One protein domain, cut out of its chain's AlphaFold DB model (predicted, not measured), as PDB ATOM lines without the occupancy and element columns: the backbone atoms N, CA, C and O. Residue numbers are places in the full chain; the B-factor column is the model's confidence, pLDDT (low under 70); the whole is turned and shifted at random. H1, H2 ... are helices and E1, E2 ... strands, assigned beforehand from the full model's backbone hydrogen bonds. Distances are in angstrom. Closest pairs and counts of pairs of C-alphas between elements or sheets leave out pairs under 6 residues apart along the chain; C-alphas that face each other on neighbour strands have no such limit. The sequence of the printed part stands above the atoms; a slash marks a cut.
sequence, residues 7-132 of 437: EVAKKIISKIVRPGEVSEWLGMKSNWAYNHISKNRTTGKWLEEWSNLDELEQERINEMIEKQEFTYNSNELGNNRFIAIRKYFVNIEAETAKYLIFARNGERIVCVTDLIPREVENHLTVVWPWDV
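This is residues 7 to 132 of the 437 residues of an uncharacterized protein of Heliomicrobium undosum (UniProt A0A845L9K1). A four-stranded antiparallel sheet has two helices, H4 and H5, over one face, while three short helices, H1, H2 and H3, form a small cluster that grazes the sheet away from H4 and H5. E2 and E3 make a long hairpin that runs on past the shorter edge strands E1 and E4. The printed part has 126 residues, mixed in class, with five named helices and four named strands in the order H1 H2 H3 H4 E1 E2 E3 E4 H5. The sheet's order is E1 E2 E3 E4. The whole is compact, with a radius of gyration of the C-alphas of 14.7 A and spans of 39 by 38 by 25 A.

H1, residues 7 to 15, touches H2, residues 19 to 25, at a steep tilt of 67 degrees, the C-alphas of Ile 13 and Pro 19 closest at 6.1 A. H2 touches H3, residues 30 to 36, at a steep tilt of 66 degrees, with Gly 20 and Ser 30 closest, their C-alphas 5.2 A apart. H4, residues 55 to 66, is followed by a meander, each strand the antiparallel neighbour of the one before: E1, residues 71 to 76; E2, residues 79 to 91; E3, residues 96 to 105; and E4, residues 108 to 112. N 74 and O 81 of the hairpin E1 and E2 are 2.9 A apart, N 84 and O 102 of E2 and E3 2.8 A, and N 103 and O 110 of E3 and E4 2.9 A, within hydrogen-bond range. H1 and H2 only graze this sheet, and H3 is not on it. H4 runs slantwise to the strands, over E2 and, only just, E3, at a height over the sheet of 9.6 A. H5, residues 118 to 127, runs across the strands over E3, on the same face as H4, at a height of 9.5 A; sheet and helices make two layers. Residues 62 to 66 of H4 touch H5 at a shallow tilt of 32 degrees, only just short of steep, the C-alphas of Ile 65 and Leu 124 closest at 6.7 A. In the five helices every O i to N i+4 pair is within hydrogen-bond range.

H1 begins at C-alpha 7 (-33.518, -44.100, -30.110) and spans 12.1 A; H2 spans 10.0 A, H3 10.3 A and H4 16.8 A. E1 spans 16.0 A, E2 37.0 A from C-alpha 79 (-29.985, -49.374, -51.772), E3 30.2 A and E4 13.5 A. H5 spans 14.2 A and ends at C-alpha 127 (-23.917, -21.796, -48.617).

The C-alphas farthest apart, of Leu 77 and Glu 93, are 46.7 A apart. The printed part has no cut, and its long link is H3 to H4, residues 37 to 54. Mean pLDDT of the printed part is 77.4; residues 7 to 46 and 77 to 79 are under 70.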
ATOM      1  N   GLU A   7     -34.667 -44.708 -30.788       56.22
ATOM      2  CA  GLU A   7     -33.518 -44.100 -30.110       56.22
ATOM      3  C   GLU A   7     -32.929 -42.891 -30.833       56.22
ATOM      4  O   GLU A   7     -32.686 -41.854 -30.212       56.22
ATOM      5  N   VAL A   8     -32.741 -42.997 -32.148       52.47
ATOM      6  CA  VAL A   8     -32.157 -41.937 -32.983       52.47
ATOM      7  C   VAL A   8     -33.025 -40.686 -32.917       52.47
ATOM      8  O   VAL A   8     -32.546 -39.578 -32.678       52.47
ATOM      9  N   ALA A   9     -34.335 -40.880 -33.030       54.56
ATOM     10  CA  ALA A   9     -35.294 -39.796 -32.983       54.56
ATOM     11  C   ALA A   9     -35.375 -39.158 -31.575       54.56
ATOM     12  O   ALA A   9     -35.413 -37.934 -31.463       54.56
ATOM     13  N   LYS A  10     -35.288 -39.952 -30.492       56.62
ATOM     14  CA  LYS A  10     -35.215 -39.438 -29.107       56.62
ATOM     15  C   LYS A  10     -33.967 -38.605 -28.846       56.62
ATOM     16  O   LYS A  10     -34.090 -37.575 -28.195       56.62
ATOM     17  N   LYS A  11     -32.796 -39.026 -29.331       56.16
ATOM     18  CA  LYS A  11     -31.521 -38.323 -29.101       56.16
ATOM     19  C   LYS A  11     -31.437 -37.016 -29.902       56.16
ATOM     20  O   LYS A  11     -30.979 -36.007 -29.369       56.16
ATOM     21  N   ILE A  12     -31.963 -37.006 -31.134       58.81
ATOM     22  CA  ILE A  12     -32.153 -35.786 -31.940       58.81
ATOM     23  C   ILE A  12     -33.093 -34.811 -31.213       58.81
ATOM     24  O   ILE A  12     -32.803 -33.622 -31.120       58.81
ATOM     25  N   ILE A  13     -34.186 -35.302 -30.621       60.81
ATOM     26  CA  ILE A  13     -35.134 -34.450 -29.887       60.81
ATOM     27  C   ILE A  13     -34.582 -33.977 -28.543       60.81
ATOM     28  O   ILE A  13     -34.782 -32.825 -28.171       60.81
ATOM     29  N   SER A  14     -33.873 -34.839 -27.811       60.25
ATOM     30  CA  SER A  14     -33.321 -34.502 -26.498       60.25
ATOM     31  C   SER A  14     -32.159 -33.527 -26.587       60.25
ATOM     32  O   SER A  14     -31.949 -32.763 -25.651       60.25
ATOM     33  N   LYS A  15     -31.373 -33.583 -27.669       54.66
ATOM     34  CA  LYS A  15     -30.244 -32.674 -27.849       54.66
ATOM     35  C   LYS A  15     -30.636 -31.408 -28.636       54.66
ATOM     36  O   LYS A  15     -30.004 -30.382 -28.411       54.66
ATOM     37  N   ILE A  16     -31.562 -31.476 -29.608       56.31
ATOM     38  CA  ILE A  16     -31.457 -30.577 -30.773       56.31
ATOM     39  C   ILE A  16     -32.794 -30.064 -31.393       56.31
ATOM     40  O   ILE A  16     -32.795 -28.953 -31.915       56.31
ATOM     41  N   VAL A  17     -33.939 -30.773 -31.358       58.34
ATOM     42  CA  VAL A  17     -35.102 -30.400 -32.220       58.34
ATOM     43  C   VAL A  17     -36.483 -30.727 -31.631       58.34
ATOM     44  O   VAL A  17     -36.641 -31.682 -30.873       58.34
ATOM     45  N   ARG A  18     -37.542 -30.010 -32.036       63.41
ATOM     46  CA  ARG A  18     -38.927 -30.409 -31.721       63.41
ATOM     47  C   ARG A  18     -39.329 -31.674 -32.508       63.41
ATOM     48  O   ARG A  18     -38.989 -31.790 -33.685       63.41
ATOM     49  N   PRO A  19     -40.142 -32.589 -31.940       62.97
ATOM     50  CA  PRO A  19     -40.581 -33.813 -32.628       62.97
ATOM     51  C   PRO A  19     -41.250 -33.584 -33.995       62.97
ATOM     52  O   PRO A  19     -41.121 -34.404 -34.906       62.97
ATOM     53  N   GLY A  20     -41.954 -32.458 -34.152       65.50
ATOM     54  CA  GLY A  20     -42.578 -32.073 -35.418       65.50
ATOM     55  C   GLY A  20     -41.570 -31.810 -36.540       65.50
ATOM     56  O   GLY A  20     -41.789 -32.262 -37.658       65.50
ATOM     57  N   GLU A  21     -40.444 -31.164 -36.238       65.12
ATOM     58  CA  GLU A  21     -39.394 -30.863 -37.221       65.12
ATOM     59  C   GLU A  21     -38.649 -32.138 -37.631       65.12
ATOM     60  O   GLU A  21     -38.399 -32.346 -38.810       65.12
ATOM     61  N   VAL A  22     -38.392 -33.061 -36.696       67.94
ATOM     62  CA  VAL A  22     -37.829 -34.383 -37.031       67.94
ATOM     63  C   VAL A  22     -38.771 -35.169 -37.944       67.94
ATOM     64  O   VAL A  22     -38.326 -35.806 -38.894       67.94
ATOM     65  N   SER A  23     -40.081 -35.097 -37.700       67.50
ATOM     66  CA  SER A  23     -41.071 -35.725 -38.588       67.50
ATOM     67  C   SER A  23     -41.004 -35.149 -39.996       67.50
ATOM     68  O   SER A  23     -40.991 -35.904 -40.962       67.50
ATOM     69  N   GLU A  24     -40.937 -33.820 -40.105       66.50
ATOM     70  CA  GLU A  24     -40.809 -33.112 -41.377       66.50
ATOM     71  C   GLU A  24     -39.521 -33.512 -42.103       66.50
ATOM     72  O   GLU A  24     -39.558 -33.840 -43.287       66.50
ATOM     73  N   TRP A  25     -38.393 -33.585 -41.389       69.56
ATOM     74  CA  TRP A  25     -37.110 -33.989 -41.963       69.56
ATOM     75  C   TRP A  25     -37.140 -35.401 -42.535       69.56
ATOM     76  O   TRP A  25     -36.513 -35.642 -43.561       69.56
ATOM     77  N   LEU A  26     -37.862 -36.308 -41.879       63.91
ATOM     78  CA  LEU A  26     -37.958 -37.716 -42.253       63.91
ATOM     79  C   LEU A  26     -39.148 -38.018 -43.185       63.91
ATOM     80  O   LEU A  26     -39.377 -39.179 -43.523       63.91
ATOM     81  N   GLY A  27     -39.928 -37.007 -43.590       59.94
ATOM     82  CA  GLY A  27     -41.116 -37.190 -44.433       59.94
ATOM     83  C   GLY A  27     -42.238 -37.988 -43.754       59.94
ATOM     84  O   GLY A  27     -42.979 -38.721 -44.410       59.94
ATOM     85  N   MET A  28     -42.351 -37.896 -42.429       65.06
ATOM     86  CA  MET A  28     -43.295 -38.662 -41.614       65.06
ATOM     87  C   MET A  28     -44.423 -37.780 -41.070       65.06
ATOM     88  O   MET A  28     -44.271 -36.576 -40.877       65.06
ATOM     89  N   LYS A  29     -45.579 -38.389 -40.772       68.31
ATOM     90  CA  LYS A  29     -46.680 -37.683 -40.093       68.31
ATOM     91  C   LYS A  29     -46.230 -37.257 -38.694       68.31
ATOM     92  O   LYS A  29     -45.694 -38.081 -37.963       68.31
ATOM     93  N   SER A  30     -46.547 -36.035 -38.277       62.38
ATOM     94  CA  SER A  30     -46.152 -35.477 -36.971       62.38
ATOM     95  C   SER A  30     -46.525 -36.389 -35.795       62.38
ATOM     96  O   SER A  30     -45.712 -36.643 -34.910       62.38
ATOM     97  N   ASN A  31     -47.728 -36.977 -35.827       67.00
ATOM     98  CA  ASN A  31     -48.196 -37.917 -34.800       67.00
ATOM     99  C   ASN A  31     -47.346 -39.192 -34.710       67.00
ATOM    100  O   ASN A  31     -47.292 -39.810 -33.650       67.00
ATOM    101  N   TRP A  32     -46.673 -39.599 -35.792       68.81
ATOM    102  CA  TRP A  32     -45.770 -40.743 -35.756       68.81
ATOM    103  C   TRP A  32     -44.599 -40.471 -34.808       68.81
ATOM    104  O   TRP A  32     -44.374 -41.283 -33.913       68.81
ATOM    105  N   ALA A  33     -43.934 -39.316 -34.929       61.69
ATOM    106  CA  ALA A  33     -42.831 -38.953 -34.045       61.69
ATOM    107  C   ALA A  33     -43.296 -38.827 -32.594       61.69
ATOM    108  O   ALA A  33     -42.691 -39.420 -31.713       61.69
ATOM    109  N   TYR A  34     -44.414 -38.150 -32.326       61.72
ATOM    110  CA  TYR A  34     -44.930 -38.052 -30.955       61.72
ATOM    111  C   TYR A  34     -45.228 -39.426 -30.323       61.72
ATOM    112  O   TYR A  34     -44.918 -39.634 -29.150       61.72
ATOM    113  N   ASN A  35     -45.768 -40.375 -31.095       59.16
ATOM    114  CA  ASN A  35     -46.178 -41.688 -30.585       59.16
ATOM    115  C   ASN A  35     -45.021 -42.693 -30.471       59.16
ATOM    116  O   ASN A  35     -44.979 -43.488 -29.530       59.16
ATOM    117  N   HIS A  36     -44.076 -42.668 -31.410       54.31
ATOM    118  CA  HIS A  36     -43.008 -43.670 -31.497       54.31
ATOM    119  C   HIS A  36     -41.756 -43.253 -30.716       54.31
ATOM    120  O   HIS A  36     -41.030 -44.092 -30.201       54.31
ATOM    121  N   ILE A  37     -41.559 -41.958 -30.474       55.28
ATOM    122  CA  ILE A  37     -40.408 -41.426 -29.723       55.28
ATOM    123  C   ILE A  37     -40.653 -41.499 -28.194       55.28
ATOM    124  O   ILE A  37     -39.880 -40.998 -27.381       55.28
ATOM    125  N   SER A  38     -41.708 -42.182 -27.741       44.50
ATOM    126  CA  SER A  38     -42.039 -42.310 -26.316       44.50
ATOM    127  C   SER A  38     -41.036 -43.177 -25.525       44.50
ATOM    128  O   SER A  38     -40.426 -44.124 -26.022       44.50
ATOM    129  N   LYS A  39     -40.807 -42.781 -24.268       43.44
ATOM    130  CA  LYS A  39     -39.518 -42.776 -23.550       43.44
ATOM    131  C   LYS A  39     -38.750 -44.085 -23.311       43.44
ATOM    132  O   LYS A  39     -37.543 -43.976 -23.180       43.44
ATOM    133  N   ASN A  40     -39.284 -45.302 -23.372       38.22
ATOM    134  CA  ASN A  40     -38.557 -46.448 -22.783       38.22
ATOM    135  C   ASN A  40     -38.321 -47.622 -23.744       38.22
ATOM    136  O   ASN A  40     -39.264 -48.340 -24.057       38.22
ATOM    137  N   ARG A  41     -37.059 -47.790 -24.176       38.97
ATOM    138  CA  ARG A  41     -36.341 -49.016 -24.613       38.97
ATOM    139  C   ARG A  41     -35.134 -48.575 -25.451       38.97
ATOM    140  O   ARG A  41     -35.327 -47.839 -26.415       38.97
ATOM    141  N   THR A  42     -33.932 -48.963 -25.022       36.97
ATOM    142  CA  THR A  42     -32.650 -48.453 -25.534       36.97
ATOM    143  C   THR A  42     -31.638 -49.577 -25.767       36.97
ATOM    144  O   THR A  42     -31.372 -50.291 -24.799       36.97
ATOM    145  N   THR A  43     -31.065 -49.743 -26.974       40.56
ATOM    146  CA  THR A  43     -30.042 -50.790 -27.250       40.56
ATOM    147  C   THR A  43     -29.028 -50.514 -28.389       40.56
ATOM    148  O   THR A  43     -28.143 -51.337 -28.602       40.56
ATOM    149  N   GLY A  44     -29.088 -49.407 -29.124       47.00
ATOM    150  CA  GLY A  44     -28.271 -49.108 -30.307       47.00
ATOM    151  C   GLY A  44     -27.123 -48.120 -30.052       47.00
ATOM    152  O   GLY A  44     -27.309 -47.022 -29.527       47.00
ATOM    153  N   LYS A  45     -25.899 -48.488 -30.458       53.34
ATOM    154  CA  LYS A  45     -24.744 -47.570 -30.496       53.34
ATOM    155  C   LYS A  45     -24.835 -46.672 -31.735       53.34
ATOM    156  O   LYS A  45     -24.940 -47.168 -32.850       53.34
ATOM    157  N   TRP A  46     -24.754 -45.360 -31.530       64.31
ATOM    158  CA  TRP A  46     -24.724 -44.355 -32.595       64.31
ATOM    159  C   TRP A  46     -23.290 -43.967 -32.944       64.31
ATOM    160  O   TRP A  46     -22.434 -43.918 -32.059       64.31
ATOM    161  N   LEU A  47     -23.054 -43.664 -34.216       70.75
ATOM    162  CA  LEU A  47     -21.769 -43.223 -34.739       70.75
ATOM    163  C   LEU A  47     -21.829 -41.705 -34.979       70.75
ATOM    164  O   LEU A  47     -22.605 -41.254 -35.822       70.75
ATOM    165  N   GLU A  48     -21.060 -40.938 -34.194       77.12
ATOM    166  CA  GLU A  48     -21.067 -39.460 -34.205       77.12
ATOM    167  C   GLU A  48     -19.903 -38.852 -35.019       77.12
ATOM    168  O   GLU A  48     -19.929 -37.663 -35.334       77.12
ATOM    169  N   GLU A  49     -18.891 -39.645 -35.386       85.75
ATOM    170  CA  GLU A  49     -17.724 -39.154 -36.132       85.75
ATOM    171  C   GLU A  49     -17.959 -39.174 -37.645       85.75
ATOM    172  O   GLU A  49     -18.529 -40.133 -38.173       85.75
ATOM    173  N   TRP A  50     -17.437 -38.163 -38.346       90.62
ATOM    174  CA  TRP A  50     -17.446 -38.077 -39.811       90.62
ATOM    175  C   TRP A  50     -16.849 -39.306 -40.505       90.62
ATOM    176  O   TRP A  50     -17.365 -39.744 -41.527       90.62
ATOM    177  N   SER A  51     -15.812 -39.903 -39.911       91.50
ATOM    178  CA  SER A  51     -15.146 -41.135 -40.366       91.50
ATOM    179  C   SER A  51     -16.092 -42.329 -40.526       91.50
ATOM    180  O   SER A  51     -15.765 -43.285 -41.225       91.50
ATOM    181  N   ASN A  52     -17.268 -42.286 -39.895       91.62
ATOM    182  CA  ASN A  52     -18.273 -43.331 -40.013       91.62
ATOM    183  C   ASN A  52     -19.158 -43.182 -41.250       91.62
ATOM    184  O   ASN A  52     -19.909 -44.106 -41.547       91.62
ATOM    185  N   LEU A  53     -19.121 -42.052 -41.957       92.56
ATOM    186  CA  LEU A  53     -19.778 -41.920 -43.256       92.56
ATOM    187  C   LEU A  53     -18.974 -42.699 -44.299       92.56
ATOM    188  O   LEU A  53     -17.747 -42.597 -44.327       92.56
ATOM    189  N   ASP A  54     -19.653 -43.467 -45.153       93.56
ATOM    190  CA  ASP A  54     -18.961 -44.134 -46.262       93.56
ATOM    191  C   ASP A  54     -18.523 -43.113 -47.329       93.56
ATOM    192  O   ASP A  54     -19.015 -41.983 -47.351       93.56
ATOM    193  N   GLU A  55     -17.577 -43.478 -48.199       94.25
ATOM    194  CA  GLU A  55     -17.026 -42.548 -49.202       94.25
ATOM    195  C   GLU A  55     -18.124 -41.924 -50.077       94.25
ATOM    196  O   GLU A  55     -18.106 -40.720 -50.324       94.25
ATOM    197  N   LEU A  56     -19.139 -42.709 -50.456       92.75
ATOM    198  CA  LEU A  56     -20.242 -42.237 -51.292       92.75
ATOM    199  C   LEU A  56     -21.187 -41.293 -50.534       92.75
ATOM    200  O   LEU A  56     -21.765 -40.390 -51.131       92.75
ATOM    201  N   GLU A  57     -21.368 -41.463 -49.222       94.94
ATOM    202  CA  GLU A  57     -22.071 -40.486 -48.385       94.94
ATOM    203  C   GLU A  57     -21.299 -39.177 -48.286       94.94
ATOM    204  O   GLU A  57     -21.907 -38.121 -48.438       94.94
ATOM    205  N   GLN A  58     -19.986 -39.234 -48.054       96.12
ATOM    206  CA  GLN A  58     -19.151 -38.035 -47.954       96.12
ATOM    207  C   GLN A  58     -19.133 -37.260 -49.278       96.12
ATOM    208  O   GLN A  58     -19.360 -36.050 -49.283       96.12
ATOM    209  N   GLU A  59     -18.946 -37.958 -50.401       95.31
ATOM    210  CA  GLU A  59     -19.015 -37.379 -51.745       95.31
ATOM    211  C   GLU A  59     -20.390 -36.752 -52.001       95.31
ATOM    212  O   GLU A  59     -20.484 -35.584 -52.385       95.31
ATOM    213  N   ARG A  60     -21.470 -37.480 -51.689       95.81
ATOM    214  CA  ARG A  60     -22.833 -36.973 -51.875       95.81
ATOM    215  C   ARG A  60     -23.130 -35.767 -50.988       95.81
ATOM    216  O   ARG A  60     -23.833 -34.871 -51.434       95.81
ATOM    217  N   ILE A  61     -22.616 -35.713 -49.759       96.31
ATOM    218  CA  ILE A  61     -22.769 -34.547 -48.876       96.31
ATOM    219  C   ILE A  61     -22.107 -33.315 -49.493       96.31
ATOM    220  O   ILE A  61     -22.711 -32.246 -49.488       96.31
ATOM    221  N   ASN A  62     -20.903 -33.453 -50.051       95.56
ATOM    222  CA  ASN A  62     -20.228 -32.340 -50.717       95.56
ATOM    223  C   ASN A  62     -21.012 -31.868 -51.949       95.56
ATOM    224  O   ASN A  62     -21.291 -30.677 -52.070       95.56
ATOM    225  N   GLU A  63     -21.478 -32.794 -52.790       95.81
ATOM    226  CA  GLU A  63     -22.327 -32.473 -53.945       95.81
ATOM    227  C   GLU A  63     -23.640 -31.785 -53.523       95.81
ATOM    228  O   GLU A  63     -24.072 -30.808 -54.135       95.81
ATOM    229  N   MET A  64     -24.272 -32.268 -52.450       95.38
ATOM    230  CA  MET A  64     -25.473 -31.676 -51.854       95.38
ATOM    231  C   MET A  64     -25.231 -30.235 -51.395       95.38
ATOM    232  O   MET A  64     -26.092 -29.379 -51.594       95.38
ATOM    233  N   ILE A  65     -24.073 -29.950 -50.794       94.56
ATOM    234  CA  ILE A  65     -23.697 -28.593 -50.378       94.56
ATOM    235  C   ILE A  65     -23.512 -27.703 -51.608       94.56
ATOM    236  O   ILE A  65     -24.108 -26.632 -51.665       94.56
ATOM    237  N   GLU A  66     -22.776 -28.159 -52.620       91.38
ATOM    238  CA  GLU A  66     -22.547 -27.401 -53.857       91.38
ATOM    239  C   GLU A  66     -23.851 -27.079 -54.600       91.38
ATOM    240  O   GLU A  66     -24.050 -25.957 -55.070       91.38
ATOM    241  N   LYS A  67     -24.774 -28.045 -54.660       89.88
ATOM    242  CA  LYS A  67     -26.084 -27.891 -55.309       89.88
ATOM    243  C   LYS A  67     -27.138 -27.220 -54.431       89.88
ATOM    244  O   LYS A  67     -28.243 -26.962 -54.906       89.88
ATOM    245  N   GLN A  68     -26.819 -26.929 -53.170       90.38
ATOM    246  CA  GLN A  68     -27.762 -26.393 -52.181       90.38
ATOM    247  C   GLN A  68     -28.990 -27.304 -51.963       90.38
ATOM    248  O   GLN A  68     -30.116 -26.851 -51.740       90.38
ATOM    249  N   GLU A  69     -28.778 -28.619 -52.026       90.31
ATOM    250  CA  GLU A  69     -29.786 -29.659 -51.843       90.31
ATOM    251  C   GLU A  69     -29.582 -30.360 -50.504       90.31
ATOM    252  O   GLU A  69     -28.779 -31.271 -50.366       90.31
ATOM    253  N   PHE A  70     -30.339 -29.983 -49.477       91.81
ATOM    254  CA  PHE A  70     -30.076 -30.492 -48.124       91.81
ATOM    255  C   PHE A  70     -30.809 -31.793 -47.779       91.81
ATOM    256  O   PHE A  70     -30.801 -32.215 -46.623       91.81
ATOM    257  N   THR A  71     -31.475 -32.430 -48.743       90.56
ATOM    258  CA  THR A  71     -32.113 -33.743 -48.561       90.56
ATOM    259  C   THR A  71     -31.909 -34.590 -49.805       90.56
ATOM    260  O   THR A  71     -32.297 -34.181 -50.892       90.56
ATOM    261  N   TYR A  72     -31.364 -35.785 -49.623       91.06
ATOM    262  CA  TYR A  72     -31.151 -36.782 -50.660       91.06
ATOM    263  C   TYR A  72     -31.848 -38.082 -50.269       91.06
ATOM    264  O   TYR A  72     -31.774 -38.521 -49.119       91.06
ATOM    265  N   ASN A  73     -32.533 -38.700 -51.226       90.56
ATOM    266  CA  ASN A  73     -33.215 -39.974 -51.044       90.56
ATOM    267  C   ASN A  73     -33.092 -40.792 -52.332       90.56
ATOM    268  O   ASN A  73     -33.634 -40.391 -53.361       90.56
ATOM    269  N   SER A  74     -32.393 -41.923 -52.270       88.19
ATOM    270  CA  SER A  74     -32.331 -42.900 -53.355       88.19
ATOM    271  C   SER A  74     -33.036 -44.180 -52.929       88.19
ATOM    272  O   SER A  74     -32.747 -44.748 -51.876       88.19
ATOM    273  N   ASN A  75     -33.970 -44.614 -53.776       77.44
ATOM    274  CA  ASN A  75     -34.707 -45.870 -53.650       77.44
ATOM    275  C   ASN A  75     -34.356 -46.839 -54.791       77.44
ATOM    276  O   ASN A  75     -35.186 -47.662 -55.182       77.44
ATOM    277  N   GLU A  76     -33.158 -46.727 -55.367       76.25
ATOM    278  CA  GLU A  76     -32.709 -47.662 -56.400       76.25
ATOM    279  C   GLU A  76     -32.628 -49.085 -55.828       76.25
ATOM    280  O   GLU A  76     -32.244 -49.279 -54.673       76.25
ATOM    281  N   LEU A  77     -33.069 -50.072 -56.621       57.16
ATOM    282  CA  LEU A  77     -33.276 -51.482 -56.253       57.16
ATOM    283  C   LEU A  77     -32.212 -52.020 -55.274       57.16
ATOM    284  O   LEU A  77     -31.128 -52.432 -55.675       57.16
ATOM    285  N   GLY A  78     -32.553 -52.048 -53.980       67.69
ATOM    286  CA  GLY A  78     -31.734 -52.632 -52.909       67.69
ATOM    287  C   GLY A  78     -30.906 -51.650 -52.073       67.69
ATOM    288  O   GLY A  78     -30.412 -52.050 -51.023       67.69
ATOM    289  N   ASN A  79     -30.804 -50.375 -52.458       69.62
ATOM    290  CA  ASN A  79     -29.985 -49.374 -51.772       69.62
ATOM    291  C   ASN A  79     -30.856 -48.195 -51.306       69.62
ATOM    292  O   ASN A  79     -30.923 -47.149 -51.944       69.62
ATOM    293  N   ASN A  80     -31.567 -48.379 -50.186       82.81
ATOM    294  CA  ASN A  80     -32.372 -47.318 -49.570       82.81
ATOM    295  C   ASN A  80     -31.454 -46.373 -48.786       82.81
ATOM    296  O   ASN A  80     -31.185 -46.599 -47.595       82.81
ATOM    297  N   ARG A  81     -30.940 -45.356 -49.484       88.56
ATOM    298  CA  ARG A  81     -30.010 -44.370 -48.936       88.56
ATOM    299  C   ARG A  81     -30.704 -43.030 -48.752       88.56
ATOM    300  O   ARG A  81     -31.280 -42.482 -49.686       88.56
ATOM    301  N   PHE A  82     -30.590 -42.476 -47.553       88.62
ATOM    302  CA  PHE A  82     -31.156 -41.184 -47.196       88.62
ATOM    303  C   PHE A  82     -30.100 -40.325 -46.508       88.62
ATOM    304  O   PHE A  82     -29.481 -40.775 -45.549       88.62
ATOM    305  N   ILE A  83     -29.915 -39.092 -46.975       92.25
ATOM    306  CA  ILE A  83     -29.003 -38.120 -46.366       92.25
ATOM    307  C   ILE A  83     -29.763 -36.813 -46.148       92.25
ATOM    308  O   ILE A  83     -30.476 -36.343 -47.030       92.25
ATOM    309  N   ALA A  84     -29.620 -36.210 -44.974       90.75
ATOM    310  CA  ALA A  84     -30.215 -34.925 -44.649       90.75
ATOM    311  C   ALA A  84     -29.227 -34.048 -43.882       90.75
ATOM    312  O   ALA A  84     -28.698 -34.454 -42.852       90.75
ATOM    313  N   ILE A  85     -29.038 -32.819 -44.352       92.50
ATOM    314  CA  ILE A  85     -28.252 -31.790 -43.669       92.50
ATOM    315  C   ILE A  85     -29.233 -30.803 -43.041       92.50
ATOM    316  O   ILE A  85     -30.178 -30.360 -43.699       92.50
ATOM    317  N   ARG A  86     -29.084 -30.472 -41.760       88.81
ATOM    318  CA  ARG A  86     -30.038 -29.625 -41.033       88.81
ATOM    319  C   ARG A  86     -29.343 -28.652 -40.106       88.81
ATOM    320  O   ARG A  86     -28.424 -29.022 -39.387       88.81
ATOM    321  N   LYS A  87     -29.847 -27.420 -40.064       86.44
ATOM    322  CA  LYS A  87     -29.534 -26.502 -38.972       86.44
ATOM    323  C   LYS A  87     -30.281 -26.896 -37.727       86.44
ATOM    324  O   LYS A  87     -31.455 -27.257 -37.778       86.44
ATOM    325  N   TYR A  88     -29.580 -26.775 -36.624       81.00
ATOM    326  CA  TYR A  88     -30.035 -27.367 -35.383       81.00
ATOM    327  C   TYR A  88     -29.832 -26.429 -34.200       81.00
ATOM    328  O   TYR A  88     -30.568 -26.472 -33.220       81.00
ATOM    329  N   PHE A  89     -28.871 -25.523 -34.332       80.81
ATOM    330  CA  PHE A  89     -28.673 -24.414 -33.427       80.81
ATOM    331  C   PHE A  89     -28.345 -23.169 -34.245       80.81
ATOM    332  O   PHE A  89     -27.594 -23.243 -35.217       80.81
ATOM    333  N   VAL A  90     -28.921 -22.034 -33.860       79.44
ATOM    334  CA  VAL A  90     -28.662 -20.725 -34.463       79.44
ATOM    335  C   VAL A  90     -28.425 -19.745 -33.327       79.44
ATOM    336  O   VAL A  90     -29.283 -19.592 -32.457       79.44
ATOM    337  N   ASN A  91     -27.275 -19.078 -33.336       80.00
ATOM    338  CA  ASN A  91     -26.976 -17.977 -32.435       80.00
ATOM    339  C   ASN A  91     -27.121 -16.665 -33.207       80.00
ATOM    340  O   ASN A  91     -26.313 -16.352 -34.077       80.00
ATOM    341  N   ILE A  92     -28.180 -15.918 -32.886       77.88
ATOM    342  CA  ILE A  92     -28.525 -14.661 -33.559       77.88
ATOM    343  C   ILE A  92     -27.505 -13.563 -33.242       77.88
ATOM    344  O   ILE A  92     -27.175 -12.782 -34.128       77.88
ATOM    345  N   GLU A  93     -27.015 -13.496 -32.002       77.81
ATOM    346  CA  GLU A  93     -26.071 -12.458 -31.564       77.81
ATOM    347  C   GLU A  93     -24.684 -12.672 -32.166       77.81
ATOM    348  O   GLU A  93     -24.036 -11.723 -32.592       77.81
ATOM    349  N   ALA A  94     -24.249 -13.930 -32.232       82.94
ATOM    350  CA  ALA A  94     -22.964 -14.302 -32.810       82.94
ATOM    351  C   ALA A  94     -23.026 -14.543 -34.326       82.94
ATOM    352  O   ALA A  94     -22.012 -14.920 -34.899       82.94
ATOM    353  N   GLU A  95     -24.195 -14.392 -34.958       82.38
ATOM    354  CA  GLU A  95     -24.390 -14.603 -36.400       82.38
ATOM    355  C   GLU A  95     -23.869 -15.971 -36.897       82.38
ATOM    356  O   GLU A  95     -23.250 -16.094 -37.953       82.38
ATOM    357  N   THR A  96     -24.107 -17.027 -36.115       82.38
ATOM    358  CA  THR A  96     -23.565 -18.378 -36.359       82.38
ATOM    359  C   THR A  96     -24.656 -19.443 -36.322       82.38
ATOM    360  O   THR A  96     -25.704 -19.278 -35.692       82.38
ATOM    361  N   ALA A  97     -24.420 -20.568 -36.998       85.56
ATOM    362  CA  ALA A  97     -25.292 -21.736 -36.956       85.56
ATOM    363  C   ALA A  97     -24.471 -23.022 -36.852       85.56
ATOM    364  O   ALA A  97     -23.354 -23.082 -37.355       85.56
ATOM    365  N   LYS A  98     -25.047 -24.045 -36.213       88.12
ATOM    366  CA  LYS A  98     -24.508 -25.407 -36.201       88.12
ATOM    367  C   LYS A  98     -25.360 -26.342 -37.046       88.12
ATOM    368  O   LYS A  98     -26.587 -26.181 -37.137       88.12
ATOM    369  N   TYR A  99     -24.698 -27.350 -37.603       90.19
ATOM    370  CA  TYR A  99     -25.265 -28.274 -38.575       90.19
ATOM    371  C   TYR A  99     -25.239 -29.712 -38.072       90.19
ATOM    372  O   TYR A  99     -24.373 -30.122 -37.310       90.19
ATOM    373  N   LEU A 100     -26.250 -30.461 -38.482       89.81
ATOM    374  CA  LEU A 100     -26.416 -31.877 -38.236       89.81
ATOM    375  C   LEU A 100     -26.487 -32.553 -39.595       89.81
ATOM    376  O   LEU A 100     -27.265 -32.136 -40.454       89.81
ATOM    377  N   ILE A 101     -25.694 -33.598 -39.780       91.00
ATOM    378  CA  ILE A 101     -25.718 -34.427 -40.979       91.00
ATOM    379  C   ILE A 101     -26.215 -35.790 -40.565       91.00
ATOM    380  O   ILE A 101     -25.591 -36.459 -39.754       91.00
ATOM    381  N   PHE A 102     -27.342 -36.190 -41.126       87.19
ATOM    382  CA  PHE A 102     -27.960 -37.479 -40.906       87.19
ATOM    383  C   PHE A 102     -27.803 -38.321 -42.163       87.19
ATOM    384  O   PHE A 102     -28.237 -37.891 -43.227       87.19
ATOM    385  N   ALA A 103     -27.236 -39.516 -42.045       88.62
ATOM    386  CA  ALA A 103     -27.124 -40.466 -43.142       88.62
ATOM    387  C   ALA A 103     -27.679 -41.830 -42.727       88.62
ATOM    388  O   ALA A 103     -27.452 -42.317 -41.617       88.62
ATOM    389  N   ARG A 104     -28.428 -42.452 -43.630       84.19
ATOM    390  CA  ARG A 104     -28.984 -43.790 -43.474       84.19
ATOM    391  C   ARG A 104     -28.716 -44.589 -44.734       84.19
ATOM    392  O   ARG A 104     -29.039 -44.131 -45.826       84.19
ATOM    393  N   ASN A 105     -28.242 -45.814 -44.558       84.62
ATOM    394  CA  ASN A 105     -28.121 -46.799 -45.623       84.62
ATOM    395  C   ASN A 105     -28.644 -48.152 -45.111       84.62
ATOM    396  O   ASN A 105     -27.999 -48.810 -44.294       84.62
ATOM    397  N   GLY A 106     -29.857 -48.532 -45.523       79.38
ATOM    398  CA  GLY A 106     -30.535 -49.718 -44.991       79.38
ATOM    399  C   GLY A 106     -30.848 -49.594 -43.491       79.38
ATOM    400  O   GLY A 106     -31.686 -48.772 -43.090       79.38
ATOM    401  N   GLU A 107     -30.199 -50.425 -42.671       74.19
ATOM    402  CA  GLU A 107     -30.279 -50.400 -41.198       74.19
ATOM    403  C   GLU A 107     -29.191 -49.534 -40.549       74.19
ATOM    404  O   GLU A 107     -29.316 -49.153 -39.386       74.19
ATOM    405  N   ARG A 108     -28.138 -49.184 -41.296       78.31
ATOM    406  CA  ARG A 108     -27.038 -48.360 -40.795       78.31
ATOM    407  C   ARG A 108     -27.480 -46.906 -40.688       78.31
ATOM    408  O   ARG A 108     -28.027 -46.358 -41.645       78.31
ATOM    409  N   ILE A 109     -27.216 -46.286 -39.539       78.88
ATOM    410  CA  ILE A 109     -27.543 -44.885 -39.259       78.88
ATOM    411  C   ILE A 109     -26.307 -44.185 -38.698       78.88
ATOM    412  O   ILE A 109     -25.750 -44.608 -37.685       78.88
ATOM    413  N   VAL A 110     -25.921 -43.083 -39.332       83.44
ATOM    414  CA  VAL A 110     -24.833 -42.199 -38.910       83.44
ATOM    415  C   VAL A 110     -25.405 -40.807 -38.713       83.44
ATOM    416  O   VAL A 110     -26.286 -40.372 -39.457       83.44
ATOM    417  N   CYS A 111     -24.929 -40.097 -37.697       83.94
ATOM    418  CA  CYS A 111     -25.291 -38.701 -37.547       83.94
ATOM    419  C   CYS A 111     -24.165 -37.903 -36.925       83.94
ATOM    420  O   CYS A 111     -23.762 -38.148 -35.792       83.94
ATOM    421  N   VAL A 112     -23.730 -36.891 -37.650       87.88
ATOM    422  CA  VAL A 112     -22.591 -36.062 -37.294       87.88
ATOM    423  C   VAL A 112     -23.116 -34.700 -36.847       87.88
ATOM    424  O   VAL A 112     -23.942 -34.107 -37.542       87.88
ATOM    425  N   THR A 113     -22.677 -34.220 -35.681       83.69
ATOM    426  CA  THR A 113     -23.031 -32.884 -35.160       83.69
ATOM    427  C   THR A 113     -21.790 -32.029 -34.940       83.69
ATOM    428  O   THR A 113     -21.416 -31.255 -35.808       83.69
ATOM    429  N   ASP A 114     -21.107 -32.194 -33.806       81.44
ATOM    430  CA  ASP A 114     -19.971 -31.354 -33.407       81.44
ATOM    431  C   ASP A 114     -18.636 -31.837 -34.012       81.44
ATOM    432  O   ASP A 114     -17.609 -31.192 -33.838       81.44
ATOM    433  N   LEU A 115     -18.651 -32.970 -34.724       87.62
ATOM    434  CA  LEU A 115     -17.483 -33.597 -35.359       87.62
ATOM    435  C   LEU A 115     -17.539 -33.521 -36.893       87.62
ATOM    436  O   LEU A 115     -17.010 -34.391 -37.587       87.62
ATOM    437  N   ILE A 116     -18.212 -32.502 -37.431       91.75
ATOM    438  CA  ILE A 116     -18.167 -32.191 -38.863       91.75
ATOM    439  C   ILE A 116     -16.777 -31.607 -39.172       91.75
ATOM    440  O   ILE A 116     -16.309 -30.739 -38.432       91.75
ATOM    441  N   PRO A 117     -16.090 -32.047 -40.245       95.44
ATOM    442  CA  PRO A 117     -14.821 -31.459 -40.645       95.44
ATOM    443  C   PRO A 117     -14.962 -29.953 -40.851       95.44
ATOM    444  O   PRO A 117     -15.910 -29.485 -41.482       95.44
ATOM    445  N   ARG A 118     -13.984 -29.189 -40.360       93.00
ATOM    446  CA  ARG A 118     -14.020 -27.720 -40.394       93.00
ATOM    447  C   ARG A 118     -14.218 -27.156 -41.803       93.00
ATOM    448  O   ARG A 118     -14.865 -26.131 -41.969       93.00
ATOM    449  N   GLU A 119     -13.676 -27.820 -42.821       94.56
ATOM    450  CA  GLU A 119     -13.850 -27.434 -44.227       94.56
ATOM    451  C   GLU A 119     -15.315 -27.525 -44.670       94.56
ATOM    452  O   GLU A 119     -15.847 -26.578 -45.248       94.56
ATOM    453  N   VAL A 120     -15.994 -28.617 -44.311       94.75
ATOM    454  CA  VAL A 120     -17.421 -28.837 -44.587       94.75
ATOM    455  C   VAL A 120     -18.280 -27.832 -43.816       94.75
ATOM    456  O   VAL A 120     -19.202 -27.247 -44.379       94.75
ATOM    457  N   GLU A 121     -17.964 -27.579 -42.543       91.81
ATOM    458  CA  GLU A 121     -18.680 -26.602 -41.713       91.81
ATOM    459  C   GLU A 121     -18.534 -25.164 -42.242       91.81
ATOM    460  O   GLU A 121     -19.518 -24.418 -42.323       91.81
ATOM    461  N   ASN A 122     -17.325 -24.778 -42.661       91.75
ATOM    462  CA  ASN A 122     -17.078 -23.488 -43.302       91.75
ATOM    463  C   ASN A 122     -17.892 -23.362 -44.596       91.75
ATOM    464  O   ASN A 122     -18.542 -22.339 -44.814       91.75
ATOM    465  N   HIS A 123     -17.907 -24.406 -45.428       93.44
ATOM    466  CA  HIS A 123     -18.653 -24.401 -46.684       93.44
ATOM    467  C   HIS A 123     -20.168 -24.291 -46.442       93.44
ATOM    468  O   HIS A 123     -20.837 -23.460 -47.055       93.44
ATOM    469  N   LEU A 124     -20.701 -25.038 -45.469       92.31
ATOM    470  CA  LEU A 124     -22.097 -24.934 -45.037       92.31
ATOM    471  C   LEU A 124     -22.452 -23.539 -44.523       92.31
ATOM    472  O   LEU A 124     -23.547 -23.056 -44.789       92.31
ATOM    473  N   THR A 125     -21.539 -22.872 -43.819       88.44
ATOM    474  CA  THR A 125     -21.760 -21.507 -43.322       88.44
ATOM    475  C   THR A 125     -21.847 -20.485 -44.452       88.44
ATOM    476  O   THR A 125     -22.631 -19.543 -44.358       88.44
ATOM    477  N   VAL A 126     -21.096 -20.693 -45.536       86.50
ATOM    478  CA  VAL A 126     -21.163 -19.857 -46.742       86.50
ATOM    479  C   VAL A 126     -22.448 -20.127 -47.530       86.50
ATOM    480  O   VAL A 126     -23.127 -19.184 -47.926       86.50
ATOM    481  N   VAL A 127     -22.796 -21.399 -47.745       87.56
ATOM    482  CA  VAL A 127     -23.917 -21.796 -48.617       87.56
ATOM    483  C   VAL A 127     -25.277 -21.734 -47.918       87.56
ATOM    484  O   VAL A 127     -26.295 -21.438 -48.544       87.56
ATOM    485  N   TRP A 128     -25.323 -21.990 -46.613       87.12
ATOM    486  CA  TRP A 128     -26.536 -21.936 -45.803       87.12
ATOM    487  C   TRP A 128     -26.363 -20.989 -44.602       87.12
ATOM    488  O   TRP A 128     -26.452 -21.429 -43.450       87.12
ATOM    489  N   PRO A 129     -26.217 -19.666 -44.832       81.44
ATOM    490  CA  PRO A 129     -25.940 -18.672 -43.789       81.44
ATOM    491  C   PRO A 129     -26.979 -18.698 -42.682       81.44
ATOM    492  O   PRO A 129     -28.149 -18.967 -42.951       81.44
ATOM    493  N   TRP A 130     -26.578 -18.427 -41.441       78.88
ATOM    494  CA  TRP A 130     -27.359 -18.637 -40.214       78.88
ATOM    495  C   TRP A 130     -28.817 -18.140 -40.250       78.88
ATOM    496  O   TRP A 130     -29.681 -18.794 -39.666       78.88
ATOM    497  N   ASP A 131     -29.122 -17.065 -40.975       76.31
ATOM    498  CA  ASP A 131     -30.450 -16.454 -41.073       76.31
ATOM    499  C   ASP A 131     -31.342 -16.989 -42.213       76.31
ATOM    500  O   ASP A 131     -32.514 -16.614 -42.287       76.31
ATOM    501  N   VAL A 132     -30.840 -17.914 -43.038       76.25
ATOM    502  CA  VAL A 132     -31.592 -18.603 -44.105       76.25
ATOM    503  C   VAL A 132     -32.157 -19.938 -43.598       76.25
ATOM    504  O   VAL A 132     -31.447 -20.741 -42.983       76.25
TER     505      VAL A 132